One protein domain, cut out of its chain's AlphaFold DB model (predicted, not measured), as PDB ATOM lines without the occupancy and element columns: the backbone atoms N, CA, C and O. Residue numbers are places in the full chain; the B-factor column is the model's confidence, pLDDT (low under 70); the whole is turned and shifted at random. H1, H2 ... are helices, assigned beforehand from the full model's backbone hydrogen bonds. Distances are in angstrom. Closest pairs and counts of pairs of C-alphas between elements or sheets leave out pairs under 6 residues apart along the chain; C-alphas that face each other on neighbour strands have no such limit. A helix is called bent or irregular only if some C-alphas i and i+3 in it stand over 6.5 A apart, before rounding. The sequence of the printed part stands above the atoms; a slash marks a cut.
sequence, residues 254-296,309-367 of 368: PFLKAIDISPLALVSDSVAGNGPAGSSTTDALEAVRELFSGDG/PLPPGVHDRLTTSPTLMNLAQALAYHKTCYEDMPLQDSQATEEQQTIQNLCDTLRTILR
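What this domain is: This is residues 254 to 296 and 309 to 367 of the 368 residues of an uncharacterized protein of Hordeum vulgare subsp. vulgare (UniProt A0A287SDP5). The longest helix, H5, folds back along H4 as a helical hairpin; H1 and H2 cross H4, and H3 makes a corner at its start. The printed part has 102 residues with five named helices, H1 to H5, and no named strand: all helix. It is compact, with radius of gyration of the C-alphas 13.3 A and spans of 39 by 34 by 25 A.

How they stand to each other: H5, residues 345 to 366, touches the hub H4, residues 322 to 340, at a shallow tilt of 28 degrees, opposite ways; the closest C-alphas, of Leu 331 and Leu 358, are 5.9 A apart. H2, residues 279 to 289, touches H4 with the C-alphas of Ala 284 and Gln 329 closest, 4.6 A. H1, residues 263 to 270, touches H4 about perpendicular, 89 degrees, with the C-alphas of Ala 265 and Ala 330 closest, 5.2 A. H3, residues 312 to 320, touches H4 only at the corner, the C-alphas of Leu 318 and Leu 324 closest, 5.3 A. Every O i to N i+4 pair is within hydrogen-bond range in H2, H4 and H5, but 4 of 5 in H3 and 2 of 4 in H1.

Where its parts are: H5 measures 31.0 A and ends at C-alpha 366 (-28.735, -32.321, -20.581); H4 measures 26.0 A. H1 begins at C-alpha 263 (-12.083, -24.399, -7.695) and is irregular, C-alphas 266 and 269 being 7.6 A apart.

The domain as a whole: Residues 297 to 308 are not printed, a 17.9 A gap between C-alphas 296 and 309. The pLDDT is under 70 at residues 254, 268 to 279 and 294 to 296.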
ATOM      1  N   PRO A 254     -15.846 -30.878 -26.221       69.06
ATOM      2  CA  PRO A 254     -15.086 -30.064 -27.182       69.06
ATOM      3  C   PRO A 254     -14.943 -28.573 -26.835       69.06
ATOM      4  O   PRO A 254     -14.178 -27.877 -27.496       69.06
ATOM      5  N   PHE A 255     -15.644 -28.091 -25.805       80.31
ATOM      6  CA  PHE A 255     -15.613 -26.698 -25.354       80.31
ATOM      7  C   PHE A 255     -15.196 -26.532 -23.885       80.31
ATOM      8  O   PHE A 255     -14.946 -25.409 -23.473       80.31
ATOM      9  N   LEU A 256     -15.094 -27.614 -23.097       84.00
ATOM     10  CA  LEU A 256     -14.800 -27.531 -21.663       84.00
ATOM     11  C   LEU A 256     -13.316 -27.786 -21.382       84.00
ATOM     12  O   LEU A 256     -12.822 -28.900 -21.567       84.00
ATOM     13  N   LYS A 257     -12.616 -26.782 -20.855       84.50
ATOM     14  CA  LYS A 257     -11.256 -26.936 -20.321       84.50
ATOM     15  C   LYS A 257     -11.313 -27.201 -18.817       84.50
ATOM     16  O   LYS A 257     -12.245 -26.802 -18.129       84.50
ATOM     17  N   ALA A 258     -10.253 -27.792 -18.265       81.00
ATOM     18  CA  ALA A 258     -10.138 -27.996 -16.817       81.00
ATOM     19  C   ALA A 258     -10.058 -26.683 -16.003       81.00
ATOM     20  O   ALA A 258     -10.329 -26.703 -14.806       81.00
ATOM     21  N   ILE A 259      -9.695 -25.559 -16.638       83.00
ATOM     22  CA  ILE A 259      -9.667 -24.227 -16.007       83.00
ATOM     23  C   ILE A 259     -11.060 -23.588 -15.892       83.00
ATOM     24  O   ILE A 259     -11.277 -22.798 -14.980       83.00
ATOM     25  N   ASP A 260     -12.005 -23.988 -16.752       86.00
ATOM     26  CA  ASP A 260     -13.381 -23.468 -16.801       86.00
ATOM     27  C   ASP A 260     -14.204 -23.904 -15.565       86.00
ATOM     28  O   ASP A 260     -15.302 -23.412 -15.320       86.00
ATOM     29  N   ILE A 261     -13.677 -24.845 -14.769       84.06
ATOM     30  CA  ILE A 261     -14.234 -25.281 -13.484       84.06
ATOM     31  C   ILE A 261     -13.388 -24.681 -12.359       84.06
ATOM     32  O   ILE A 261     -12.579 -25.359 -11.721       84.06
ATOM     33  N   SER A 262     -13.576 -23.378 -12.132       83.44
ATOM     34  CA  SER A 262     -12.918 -22.641 -11.049       83.44
ATOM     35  C   SER A 262     -13.076 -23.373  -9.705       83.44
ATOM     36  O   SER A 262     -14.207 -23.582  -9.254       83.44
ATOM     37  N   PRO A 263     -11.984 -23.727  -8.993       83.38
ATOM     38  CA  PRO A 263     -12.083 -24.399  -7.695       83.38
ATOM     39  C   PRO A 263     -12.848 -23.588  -6.640       83.38
ATOM     40  O   PRO A 263     -13.423 -24.166  -5.721       83.38
ATOM     41  N   LEU A 264     -12.893 -22.256  -6.783       83.06
ATOM     42  CA  LEU A 264     -13.686 -21.383  -5.916       83.06
ATOM     43  C   LEU A 264     -15.192 -21.587  -6.113       83.06
ATOM     44  O   LEU A 264     -15.930 -21.510  -5.135       83.06
ATOM     45  N   ALA A 265     -15.643 -21.910  -7.329       84.56
ATOM     46  CA  ALA A 265     -17.051 -22.180  -7.606       84.56
ATOM     47  C   ALA A 265     -17.572 -23.369  -6.792       84.56
ATOM     48  O   ALA A 265     -18.660 -23.296  -6.231       84.56
ATOM     49  N   LEU A 266     -16.768 -24.431  -6.679       85.25
ATOM     50  CA  LEU A 266     -17.126 -25.667  -5.974       85.25
ATOM     51  C   LEU A 266     -17.041 -25.555  -4.439       85.25
ATOM     52  O   LEU A 266     -17.544 -26.424  -3.733       85.25
ATOM     53  N   VAL A 267     -16.381 -24.515  -3.917       79.94
ATOM     54  CA  VAL A 267     -16.061 -24.353  -2.483       79.94
ATOM     55  C   VAL A 267     -16.768 -23.139  -1.856       79.94
ATOM     56  O   VAL A 267     -16.831 -23.029  -0.630       79.94
ATOM     57  N   SER A 268     -17.334 -22.239  -2.665       63.47
ATOM     58  CA  SER A 268     -17.940 -20.958  -2.259       63.47
ATOM     59  C   SER A 268     -19.012 -21.071  -1.164       63.47
ATOM     60  O   SER A 268     -18.998 -20.259  -0.234       63.47
ATOM     61  N   ASP A 269     -19.847 -22.116  -1.207       55.75
ATOM     62  CA  ASP A 269     -20.876 -22.446  -0.201       55.75
ATOM     63  C   ASP A 269     -20.293 -22.641   1.220       55.75
ATOM     64  O   ASP A 269     -20.987 -22.458   2.216       55.75
ATOM     65  N   SER A 270     -18.990 -22.938   1.344       46.88
ATOM     66  CA  SER A 270     -18.310 -23.119   2.640       46.88
ATOM     67  C   SER A 270     -17.618 -21.864   3.199       46.88
ATOM     68  O   SER A 270     -17.237 -21.843   4.370       46.88
ATOM     69  N   VAL A 271     -17.436 -20.812   2.388       41.25
ATOM     70  CA  VAL A 271     -16.635 -19.616   2.740       41.25
ATOM     71  C   VAL A 271     -17.481 -18.340   2.817       41.25
ATOM     72  O   VAL A 271     -17.200 -17.453   3.626       41.25
ATOM     73  N   ALA A 272     -18.540 -18.234   2.013       40.75
ATOM     74  CA  ALA A 272     -19.417 -17.068   1.970       40.75
ATOM     75  C   ALA A 272     -20.539 -17.158   3.023       40.75
ATOM     76  O   ALA A 272     -21.709 -17.326   2.686       40.75
ATOM     77  N   GLY A 273     -20.193 -16.994   4.308       38.69
ATOM     78  CA  GLY A 273     -21.120 -17.020   5.459       38.69
ATOM     79  C   GLY A 273     -22.115 -15.848   5.535       38.69
ATOM     80  O   GLY A 273     -22.257 -15.221   6.583       38.69
ATOM     81  N   ASN A 274     -22.745 -15.506   4.412       42.31
ATOM     82  CA  ASN A 274     -23.602 -14.340   4.229       42.31
ATOM     83  C   ASN A 274     -24.838 -14.609   3.340       42.31
ATOM     84  O   ASN A 274     -25.675 -13.712   3.223       42.31
ATOM     85  N   GLY A 275     -24.951 -15.798   2.734       47.78
ATOM     86  CA  GLY A 275     -26.173 -16.315   2.106       47.78
ATOM     87  C   GLY A 275     -26.893 -17.331   3.010       47.78
ATOM     88  O   GLY A 275     -26.294 -17.826   3.970       47.78
ATOM     89  N   PRO A 276     -28.173 -17.655   2.748       44.41
ATOM     90  CA  PRO A 276     -28.839 -18.780   3.400       44.41
ATOM     91  C   PRO A 276     -28.181 -20.098   2.962       44.41
ATOM     92  O   PRO A 276     -27.840 -20.260   1.791       44.41
ATOM     93  N   ALA A 277     -28.020 -21.048   3.888       41.00
ATOM     94  CA  ALA A 277     -27.429 -22.350   3.579       41.00
ATOM     95  C   ALA A 277     -28.237 -23.061   2.478       41.00
ATOM     96  O   ALA A 277     -29.438 -23.287   2.644       41.00
ATOM     97  N   GLY A 278     -27.581 -23.384   1.359       52.69
ATOM     98  CA  GLY A 278     -28.234 -23.886   0.148       52.69
ATOM     99  C   GLY A 278     -28.459 -22.849  -0.961       52.69
ATOM    100  O   GLY A 278     -29.097 -23.199  -1.959       52.69
ATOM    101  N   SER A 279     -27.938 -21.613  -0.849       61.47
ATOM    102  CA  SER A 279     -27.944 -20.680  -1.990       61.47
ATOM    103  C   SER A 279     -27.231 -21.309  -3.182       61.47
ATOM    104  O   SER A 279     -27.862 -21.449  -4.216       61.47
ATOM    105  N   SER A 280     -26.011 -21.839  -3.025       71.38
ATOM    106  CA  SER A 280     -25.201 -22.310  -4.159       71.38
ATOM    107  C   SER A 280     -25.908 -23.359  -5.041       71.38
ATOM    108  O   SER A 280     -25.855 -23.277  -6.268       71.38
ATOM    109  N   THR A 281     -26.665 -24.283  -4.436       81.12
ATOM    110  CA  THR A 281     -27.519 -25.251  -5.154       81.12
ATOM    111  C   THR A 281     -28.730 -24.589  -5.826       81.12
ATOM    112  O   THR A 281     -29.130 -24.982  -6.920       81.12
ATOM    113  N   THR A 282     -29.329 -23.584  -5.187       85.69
ATOM    114  CA  THR A 282     -30.455 -22.808  -5.733       85.69
ATOM    115  C   THR A 282     -30.005 -21.952  -6.918       85.69
ATOM    116  O   THR A 282     -30.642 -21.979  -7.969       85.69
ATOM    117  N   ASP A 283     -28.866 -21.277  -6.776       86.31
ATOM    118  CA  ASP A 283     -28.217 -20.425  -7.770       86.31
ATOM    119  C   ASP A 283     -27.800 -21.264  -8.998       86.31
ATOM    120  O   ASP A 283     -28.026 -20.864 -10.140       86.31
ATOM    121  N   ALA A 284     -27.296 -22.487  -8.783       89.12
ATOM    122  CA  ALA A 284     -27.024 -23.467  -9.838       89.12
ATOM    123  C   ALA A 284     -28.295 -23.920 -10.589       89.12
ATOM    124  O   ALA A 284     -28.286 -24.046 -11.818       89.12
ATOM    125  N   LEU A 285     -29.409 -24.140  -9.879       88.62
ATOM    126  CA  LEU A 285     -30.698 -24.485 -10.493       88.62
ATOM    127  C   LEU A 285     -31.335 -23.294 -11.232       88.62
ATOM    128  O   LEU A 285     -31.972 -23.503 -12.263       88.62
ATOM    129  N   GLU A 286     -31.152 -22.055 -10.762       88.56
ATOM    130  CA  GLU A 286     -31.541 -20.836 -11.487       88.56
ATOM    131  C   GLU A 286     -30.701 -20.682 -12.769       88.56
ATOM    132  O   GLU A 286     -31.261 -20.596 -13.864       88.56
ATOM    133  N   ALA A 287     -29.373 -20.803 -12.672       89.31
ATOM    134  CA  ALA A 287     -28.450 -20.669 -13.800       89.31
ATOM    135  C   ALA A 287     -28.675 -21.697 -14.927       89.31
ATOM    136  O   ALA A 287     -28.430 -21.366 -16.092       89.31
ATOM    137  N   VAL A 288     -29.146 -22.914 -14.608       89.94
ATOM    138  CA  VAL A 288     -29.556 -23.922 -15.607       89.94
ATOM    139  C   VAL A 288     -30.974 -23.675 -16.129       89.94
ATOM    140  O   VAL A 288     -31.230 -23.924 -17.305       89.94
ATOM    141  N   ARG A 289     -31.896 -23.146 -15.315       87.19
ATOM    142  CA  ARG A 289     -33.253 -22.787 -15.764       87.19
ATOM    143  C   ARG A 289     -33.222 -21.715 -16.850       87.19
ATOM    144  O   ARG A 289     -33.943 -21.831 -17.836       87.19
ATOM    145  N   GLU A 290     -32.328 -20.737 -16.731       86.25
ATOM    146  CA  GLU A 290     -32.098 -19.722 -17.767       86.25
ATOM    147  C   GLU A 290     -31.711 -20.316 -19.133       86.25
ATOM    148  O   GLU A 290     -32.058 -19.736 -20.159       86.25
ATOM    149  N   LEU A 291     -31.075 -21.499 -19.181       85.38
ATOM    150  CA  LEU A 291     -30.737 -22.168 -20.446       85.38
ATOM    151  C   LEU A 291     -31.980 -22.617 -21.235       85.38
ATOM    152  O   LEU A 291     -31.895 -22.734 -22.454       85.38
ATOM    153  N   PHE A 292     -33.117 -22.836 -20.562       76.56
ATOM    154  CA  PHE A 292     -34.408 -23.159 -21.187       76.56
ATOM    155  C   PHE A 292     -35.198 -21.917 -21.610       76.56
ATOM    156  O   PHE A 292     -36.008 -21.994 -22.531       76.56
ATOM    157  N   SER A 293     -34.990 -20.780 -20.938       74.75
ATOM    158  CA  SER A 293     -35.773 -19.552 -21.148       74.75
ATOM    159  C   SER A 293     -35.480 -18.836 -22.473       74.75
ATOM    160  O   SER A 293     -36.225 -17.931 -22.844       74.75
ATOM    161  N   GLY A 294     -34.451 -19.260 -23.212       57.84
ATOM    162  CA  GLY A 294     -34.385 -19.023 -24.655       57.84
ATOM    163  C   GLY A 294     -33.715 -17.734 -25.138       57.84
ATOM    164  O   GLY A 294     -33.993 -17.331 -26.263       57.84
ATOM    165  N   ASP A 295     -32.808 -17.122 -24.370       46.19
ATOM    166  CA  ASP A 295     -31.743 -16.292 -24.960       46.19
ATOM    167  C   ASP A 295     -30.463 -16.323 -24.100       46.19
ATOM    168  O   ASP A 295     -30.520 -16.347 -22.872       46.19
ATOM    169  N   GLY A 296     -29.294 -16.323 -24.745       53.44
ATOM    170  CA  GLY A 296     -27.972 -16.301 -24.105       53.44
ATOM    171  C   GLY A 296     -27.493 -14.900 -23.710       53.44
ATOM    172  O   GLY A 296     -26.317 -14.715 -23.400       53.44
ATOM    173  N   PRO A 309     -40.738 -23.838 -14.955       71.31
ATOM    174  CA  PRO A 309     -40.089 -24.843 -14.120       71.31
ATOM    175  C   PRO A 309     -39.171 -25.746 -14.951       71.31
ATOM    176  O   PRO A 309     -39.516 -26.120 -16.074       71.31
ATOM    177  N   LEU A 310     -38.027 -26.141 -14.383       77.31
ATOM    178  CA  LEU A 310     -37.157 -27.146 -15.000       77.31
ATOM    179  C   LEU A 310     -37.953 -28.439 -15.271       77.31
ATOM    180  O   LEU A 310     -38.654 -28.907 -14.368       77.31
ATOM    181  N   PRO A 311     -37.830 -29.063 -16.459       84.31
ATOM    182  CA  PRO A 311     -38.438 -30.365 -16.714       84.31
ATOM    183  C   PRO A 311     -37.990 -31.389 -15.655       84.31
ATOM    184  O   PRO A 311     -36.785 -31.471 -15.394       84.31
ATOM    185  N   PRO A 312     -38.895 -32.202 -15.068       81.62
ATOM    186  CA  PRO A 312     -38.553 -33.081 -13.943       81.62
ATOM    187  C   PRO A 312     -37.342 -33.982 -14.213       81.62
ATOM    188  O   PRO A 312     -36.379 -33.969 -13.457       81.62
ATOM    189  N   GLY A 313     -37.293 -34.638 -15.378       84.56
ATOM    190  CA  GLY A 313     -36.160 -35.486 -15.775       84.56
ATOM    191  C   GLY A 313     -34.817 -34.762 -15.980       84.56
ATOM    192  O   GLY A 313     -33.800 -35.428 -16.164       84.56
ATOM    193  N   VAL A 314     -34.780 -33.425 -15.955       87.69
ATOM    194  CA  VAL A 314     -33.542 -32.624 -15.930       87.69
ATOM    195  C   VAL A 314     -33.204 -32.205 -14.501       87.69
ATOM    196  O   VAL A 314     -32.058 -32.379 -14.086       87.69
ATOM    197  N   HIS A 315     -34.191 -31.751 -13.724       89.19
ATOM    198  CA  HIS A 315     -34.044 -31.493 -12.288       89.19
ATOM    199  C   HIS A 315     -33.511 -32.726 -11.534       89.19
ATOM    200  O   HIS A 315     -32.540 -32.634 -10.780       89.19
ATOM    201  N   ASP A 316     -34.082 -33.899 -11.797       88.94
ATOM    202  CA  ASP A 316     -33.708 -35.157 -11.149       88.94
ATOM    203  C   ASP A 316     -32.294 -35.599 -11.555       88.94
ATOM    204  O   ASP A 316     -31.537 -36.120 -10.736       88.94
ATOM    205  N   ARG A 317     -31.880 -35.331 -12.804       90.25
ATOM    206  CA  ARG A 317     -30.506 -35.591 -13.270       90.25
ATOM    207  C   ARG A 317     -29.487 -34.661 -12.616       90.25
ATOM    208  O   ARG A 317     -28.415 -35.136 -12.252       90.25
ATOM    209  N   LEU A 318     -29.809 -33.376 -12.459       89.94
ATOM    210  CA  LEU A 318     -28.962 -32.396 -11.769       89.94
ATOM    211  C   LEU A 318     -28.790 -32.757 -10.290       89.94
ATOM    212  O   LEU A 318     -27.669 -32.831  -9.803       89.94
ATOM    213  N   THR A 319     -29.890 -33.036  -9.590       88.50
ATOM    214  CA  THR A 319     -29.879 -33.329  -8.146       88.50
ATOM    215  C   THR A 319     -29.311 -34.712  -7.807       88.50
ATOM    216  O   THR A 319     -28.696 -34.868  -6.756       88.50
ATOM    217  N   THR A 320     -29.438 -35.702  -8.698       91.75
ATOM    218  CA  THR A 320     -28.855 -37.046  -8.501       91.75
ATOM    219  C   THR A 320     -27.377 -37.128  -8.912       91.75
ATOM    220  O   THR A 320     -26.655 -38.006  -8.439       91.75
ATOM    221  N   SER A 321     -26.893 -36.243  -9.794       92.44
ATOM    222  CA  SER A 321     -25.514 -36.284 -10.297       92.44
ATOM    223  C   SER A 321     -24.664 -35.138  -9.732       92.44
ATOM    224  O   SER A 321     -24.757 -34.016 -10.235       92.44
ATOM    225  N   PRO A 322     -23.756 -35.395  -8.765       89.12
ATOM    226  CA  PRO A 322     -22.888 -34.347  -8.224       89.12
ATOM    227  C   PRO A 322     -21.993 -33.728  -9.305       89.12
ATOM    228  O   PRO A 322     -21.708 -32.540  -9.257       89.12
ATOM    229  N   THR A 323     -21.612 -34.483 -10.342       89.44
ATOM    230  CA  THR A 323     -20.869 -33.938 -11.488       89.44
ATOM    231  C   THR A 323     -21.680 -32.895 -12.262       89.44
ATOM    232  O   THR A 323     -21.122 -31.877 -12.654       89.44
ATOM    233  N   LEU A 324     -22.987 -33.108 -12.470       91.06
ATOM    234  CA  LEU A 324     -23.837 -32.127 -13.159       91.06
ATOM    235  C   LEU A 324     -24.148 -30.920 -12.269       91.06
ATOM    236  O   LEU A 324     -24.145 -29.799 -12.773       91.06
ATOM    237  N   MET A 325     -24.349 -31.131 -10.964       91.25
ATOM    238  CA  MET A 325     -24.493 -30.032 -10.008       91.25
ATOM    239  C   MET A 325     -23.230 -29.160  -9.972       91.25
ATOM    240  O   MET A 325     -23.332 -27.948 -10.112       91.25
ATOM    241  N   ASN A 326     -22.038 -29.762  -9.921       91.50
ATOM    242  CA  ASN A 326     -20.763 -29.040  -9.955       91.50
ATOM    243  C   ASN A 326     -20.581 -28.204 -11.241       91.50
ATOM    244  O   ASN A 326     -20.060 -27.093 -11.175       91.50
ATOM    245  N   LEU A 327     -21.025 -28.700 -12.406       91.69
ATOM    246  CA  LEU A 327     -21.017 -27.929 -13.661       91.69
ATOM    247  C   LEU A 327     -22.008 -26.749 -13.623       91.69
ATOM    248  O   LEU A 327     -21.682 -25.653 -14.073       91.69
ATOM    249  N   ALA A 328     -23.205 -26.956 -13.069       92.38
ATOM    250  CA  ALA A 328     -24.210 -25.905 -12.896       92.38
ATOM    251  C   ALA A 328     -23.763 -24.828 -11.886       92.38
ATOM    252  O   ALA A 328     -23.968 -23.636 -12.108       92.38
ATOM    253  N   GLN A 329     -23.088 -25.243 -10.815       92.50
ATOM    254  CA  GLN A 329     -22.493 -24.389  -9.789       92.50
ATOM    255  C   GLN A 329     -21.297 -23.585 -10.331       92.50
ATOM    256  O   GLN A 329     -21.157 -22.407 -10.001       92.50
ATOM    257  N   ALA A 330     -20.488 -24.168 -11.225       92.81
ATOM    258  CA  ALA A 330     -19.480 -23.431 -11.991       92.81
ATOM    259  C   ALA A 330     -20.121 -22.353 -12.882       92.81
ATOM    260  O   ALA A 330     -19.718 -21.193 -12.816       92.81
ATOM    261  N   LEU A 331     -21.168 -22.695 -13.645       93.12
ATOM    262  CA  LEU A 331     -21.890 -21.723 -14.474       93.12
ATOM    263  C   LEU A 331     -22.473 -20.566 -13.643       93.12
ATOM    264  O   LEU A 331     -22.347 -19.411 -14.042       93.12
ATOM    265  N   ALA A 332     -23.083 -20.864 -12.490       92.38
ATOM    266  CA  ALA A 332     -23.604 -19.846 -11.581       92.38
ATOM    267  C   ALA A 332     -22.489 -18.924 -11.057       92.38
ATOM    268  O   ALA A 332     -22.607 -17.708 -11.164       92.38
ATOM    269  N   TYR A 333     -21.375 -19.489 -10.576       92.06
ATOM    270  CA  TYR A 333     -20.230 -18.717 -10.079       92.06
ATOM    271  C   TYR A 333     -19.651 -17.759 -11.130       92.06
ATOM    272  O   TYR A 333     -19.406 -16.593 -10.818       92.06
ATOM    273  N   HIS A 334     -19.452 -18.229 -12.366       92.00
ATOM    274  CA  HIS A 334     -18.904 -17.404 -13.445       92.00
ATOM    275  C   HIS A 334     -19.889 -16.292 -13.860       92.00
ATOM    276  O   HIS A 334     -19.486 -15.135 -13.967       92.00
ATOM    277  N   LYS A 335     -21.202 -16.577 -13.936       91.06
ATOM    278  CA  LYS A 335     -22.242 -15.536 -14.102       91.06
ATOM    279  C   LYS A 335     -22.197 -14.477 -12.991       91.06
ATOM    280  O   LYS A 335     -22.223 -13.286 -13.290       91.06
ATOM    281  N   THR A 336     -22.087 -14.882 -11.723       89.06
ATOM    282  CA  THR A 336     -21.960 -13.938 -10.599       89.06
ATOM    283  C   THR A 336     -20.673 -13.117 -10.694       89.06
ATOM    284  O   THR A 336     -20.703 -11.919 -10.442       89.06
ATOM    285  N   CYS A 337     -19.550 -13.717 -11.096       88.62
ATOM    286  CA  CYS A 337     -18.289 -12.992 -11.272       88.62
ATOM    287  C   CYS A 337     -18.363 -11.939 -12.388       88.62
ATOM    288  O   CYS A 337     -17.810 -10.857 -12.216       88.62
ATOM    289  N   TYR A 338     -19.073 -12.226 -13.481       90.00
ATOM    290  CA  TYR A 338     -19.280 -11.292 -14.589       90.00
ATOM    291  C   TYR A 338     -20.154 -10.077 -14.212       90.00
ATOM    292  O   TYR A 338     -19.851  -8.960 -14.626       90.00
ATOM    293  N   GLU A 339     -21.204 -10.257 -13.397       85.88
ATOM    294  CA  GLU A 339     -22.088  -9.152 -12.975       85.88
ATOM    295  C   GLU A 339     -21.576  -8.375 -11.737       85.88
ATOM    296  O   GLU A 339     -21.668  -7.146 -11.710       85.88
ATOM    297  N   ASP A 340     -21.018  -9.051 -10.717       83.12
ATOM    298  CA  ASP A 340     -20.639  -8.431  -9.427       83.12
ATOM    299  C   ASP A 340     -19.205  -7.858  -9.390       83.12
ATOM    300  O   ASP A 340     -18.844  -7.134  -8.446       83.12
ATOM    301  N   MET A 341     -18.340  -8.213 -10.349       81.19
ATOM    302  CA  MET A 341     -16.928  -7.816 -10.342       81.19
ATOM    303  C   MET A 341     -16.632  -6.741 -11.402       81.19
ATOM    304  O   MET A 341     -16.992  -6.911 -12.562       81.19
ATOM    305  N   PRO A 342     -15.922  -5.647 -11.054       80.56
ATOM    306  CA  PRO A 342     -15.413  -4.702 -12.044       80.56
ATOM    307  C   PRO A 342     -14.212  -5.321 -12.778       80.56
ATOM    308  O   PRO A 342     -13.057  -5.097 -12.412       80.56
ATOM    309  N   LEU A 343     -14.512  -6.158 -13.769       86.81
ATOM    310  CA  LEU A 343     -13.551  -6.801 -14.664       86.81
ATOM    311  C   LEU A 343     -12.989  -5.795 -15.681       86.81
ATOM    312  O   LEU A 343     -13.664  -4.842 -16.067       86.81
ATOM    313  N   GLN A 344     -11.762  -6.029 -16.148       90.44
ATOM    314  CA  GLN A 344     -11.240  -5.379 -17.359       90.44
ATOM    315  C   GLN A 344     -11.823  -6.052 -18.613       90.44
ATOM    316  O   GLN A 344     -12.135  -7.238 -18.562       90.44
ATOM    317  N   ASP A 345     -11.908  -5.353 -19.749       88.44
ATOM    318  CA  ASP A 345     -12.546  -5.855 -20.986       88.44
ATOM    319  C   ASP A 345     -12.033  -7.236 -21.439       88.44
ATOM    320  O   ASP A 345     -12.803  -8.090 -21.882       88.44
ATOM    321  N   SER A 346     -10.732  -7.490 -21.277       89.00
ATOM    322  CA  SER A 346     -10.101  -8.788 -21.547       89.00
ATOM    323  C   SER A 346     -10.603  -9.897 -20.615       89.00
ATOM    324  O   SER A 346     -10.921 -10.990 -21.075       89.00
ATOM    325  N   GLN A 347     -10.730  -9.603 -19.319       89.44
ATOM    326  CA  GLN A 347     -11.232 -10.525 -18.297       89.44
ATOM    327  C   GLN A 347     -12.740 -10.755 -18.442       89.44
ATOM    328  O   GLN A 347     -13.200 -11.883 -18.315       89.44
ATOM    329  N   ALA A 348     -13.506  -9.710 -18.765       90.69
ATOM    330  CA  ALA A 348     -14.928  -9.816 -19.081       90.69
ATOM    331  C   ALA A 348     -15.157 -10.694 -20.323       90.69
ATOM    332  O   ALA A 348     -16.066 -11.520 -20.332       90.69
ATOM    333  N   THR A 349     -14.295 -10.585 -21.340       92.81
ATOM    334  CA  THR A 349     -14.332 -11.450 -22.531       92.81
ATOM    335  C   THR A 349     -13.985 -12.909 -22.193       92.81
ATOM    336  O   THR A 349     -14.643 -13.824 -22.690       92.81
ATOM    337  N   GLU A 350     -12.989 -13.148 -21.332       91.25
ATOM    338  CA  GLU A 350     -12.607 -14.494 -20.873       91.25
ATOM    339  C   GLU A 350     -13.710 -15.156 -20.027       91.25
ATOM    340  O   GLU A 350     -14.076 -16.308 -20.278       91.25
ATOM    341  N   GLU A 351     -14.309 -14.417 -19.091       91.25
ATOM    342  CA  GLU A 351     -15.469 -14.859 -18.307       91.25
ATOM    343  C   GLU A 351     -16.684 -15.130 -19.209       91.25
ATOM    344  O   GLU A 351     -17.269 -16.208 -19.131       91.25
ATOM    345  N   GLN A 352     -17.014 -14.237 -20.149       92.62
ATOM    346  CA  GLN A 352     -18.125 -14.435 -21.089       92.62
ATOM    347  C   GLN A 352     -17.929 -15.677 -21.980       92.62
ATOM    348  O   GLN A 352     -18.882 -16.427 -22.217       92.62
ATOM    349  N   GLN A 353     -16.701 -15.945 -22.442       92.12
ATOM    350  CA  GLN A 353     -16.380 -17.171 -23.181       92.12
ATOM    351  C   GLN A 353     -16.483 -18.421 -22.291       92.12
ATOM    352  O   GLN A 353     -16.970 -19.457 -22.743       92.12
ATOM    353  N   THR A 354     -16.068 -18.327 -21.026       93.06
ATOM    354  CA  THR A 354     -16.162 -19.420 -20.042       93.06
ATOM    355  C   THR A 354     -17.624 -19.745 -19.721       93.06
ATOM    356  O   THR A 354     -18.028 -20.908 -19.766       93.06
ATOM    357  N   ILE A 355     -18.458 -18.721 -19.512       93.50
ATOM    358  CA  ILE A 355     -19.914 -18.843 -19.363       93.50
ATOM    359  C   ILE A 355     -20.520 -19.542 -20.586       93.50
ATOM    360  O   ILE A 355     -21.284 -20.493 -20.416       93.50
ATOM    361  N   GLN A 356     -20.162 -19.136 -21.811       92.44
ATOM    362  CA  GLN A 356     -20.664 -19.770 -23.036       92.44
ATOM    363  C   GLN A 356     -20.245 -21.250 -23.143       92.44
ATOM    364  O   GLN A 356     -21.103 -22.103 -23.377       92.44
ATOM    365  N   ASN A 357     -18.970 -21.576 -22.891       92.06
ATOM    366  CA  ASN A 357     -18.457 -22.955 -22.873       92.06
ATOM    367  C   ASN A 357     -19.239 -23.845 -21.892       92.06
ATOM    368  O   ASN A 357     -19.602 -24.982 -22.217       92.06
ATOM    369  N   LEU A 358     -19.513 -23.328 -20.690       92.38
ATOM    370  CA  LEU A 358     -20.280 -24.017 -19.652       92.38
ATOM    371  C   LEU A 358     -21.756 -24.178 -20.049       92.38
ATOM    372  O   LEU A 358     -22.316 -25.262 -19.873       92.38
ATOM    373  N   CYS A 359     -22.369 -23.152 -20.650       92.00
ATOM    374  CA  CYS A 359     -23.730 -23.227 -21.185       92.00
ATOM    375  C   CYS A 359     -23.854 -24.317 -22.257       92.00
ATOM    376  O   CYS A 359     -24.746 -25.158 -22.165       92.00
ATOM    377  N   ASP A 360     -22.960 -24.346 -23.247       90.88
ATOM    378  CA  ASP A 360     -23.020 -25.311 -24.352       90.88
ATOM    379  C   ASP A 360     -22.663 -26.733 -23.907       90.88
ATOM    380  O   ASP A 360     -23.262 -27.705 -24.377       90.88
ATOM    381  N   THR A 361     -21.779 -26.867 -22.918       90.62
ATOM    382  CA  THR A 361     -21.523 -28.136 -22.224       90.62
ATOM    383  C   THR A 361     -22.789 -28.656 -21.539       90.62
ATOM    384  O   THR A 361     -23.174 -29.812 -21.739       90.62
ATOM    385  N   LEU A 362     -23.479 -27.811 -20.766       90.69
ATOM    386  CA  LEU A 362     -24.709 -28.183 -20.067       90.69
ATOM    387  C   LEU A 362     -25.857 -28.479 -21.045       90.69
ATOM    388  O   LEU A 362     -26.516 -29.506 -20.884       90.69
ATOM    389  N   ARG A 363     -26.037 -27.676 -22.107       89.50
ATOM    390  CA  ARG A 363     -26.976 -27.954 -23.216       89.50
ATOM    391  C   ARG A 363     -26.714 -29.328 -23.833       89.50
ATOM    392  O   ARG A 363     -27.628 -30.144 -23.925       89.50
ATOM    393  N   THR A 364     -25.456 -29.628 -24.159       88.12
ATOM    394  CA  THR A 364     -25.044 -30.903 -24.772       88.12
ATOM    395  C   THR A 364     -25.328 -32.107 -23.868       88.12
ATOM    396  O   THR A 364     -25.878 -33.112 -24.323       88.12
ATOM    397  N   ILE A 365     -24.978 -32.033 -22.577       88.75
ATOM    398  CA  ILE A 365     -25.138 -33.170 -21.654       88.75
ATOM    399  C   ILE A 365     -26.604 -33.352 -21.237       88.75
ATOM    400  O   ILE A 365     -27.085 -34.486 -21.122       88.75
ATOM    401  N   LEU A 366     -27.334 -32.262 -20.994       87.69
ATOM    402  CA  LEU A 366     -28.735 -32.321 -20.581       87.69
ATOM    403  C   LEU A 366     -29.681 -32.604 -21.762       87.69
ATOM    404  O   LEU A 366     -30.702 -33.249 -21.527       87.69
ATOM    405  N   ARG A 367     -29.262 -32.284 -22.999       86.19
ATOM    406  CA  ARG A 367     -30.024 -32.334 -24.265       86.19
ATOM    407  C   ARG A 367     -31.158 -31.307 -24.283       86.19
ATOM    408  O   ARG A 367     -32.330 -31.680 -24.264       86.19
TER     409      ARG A 367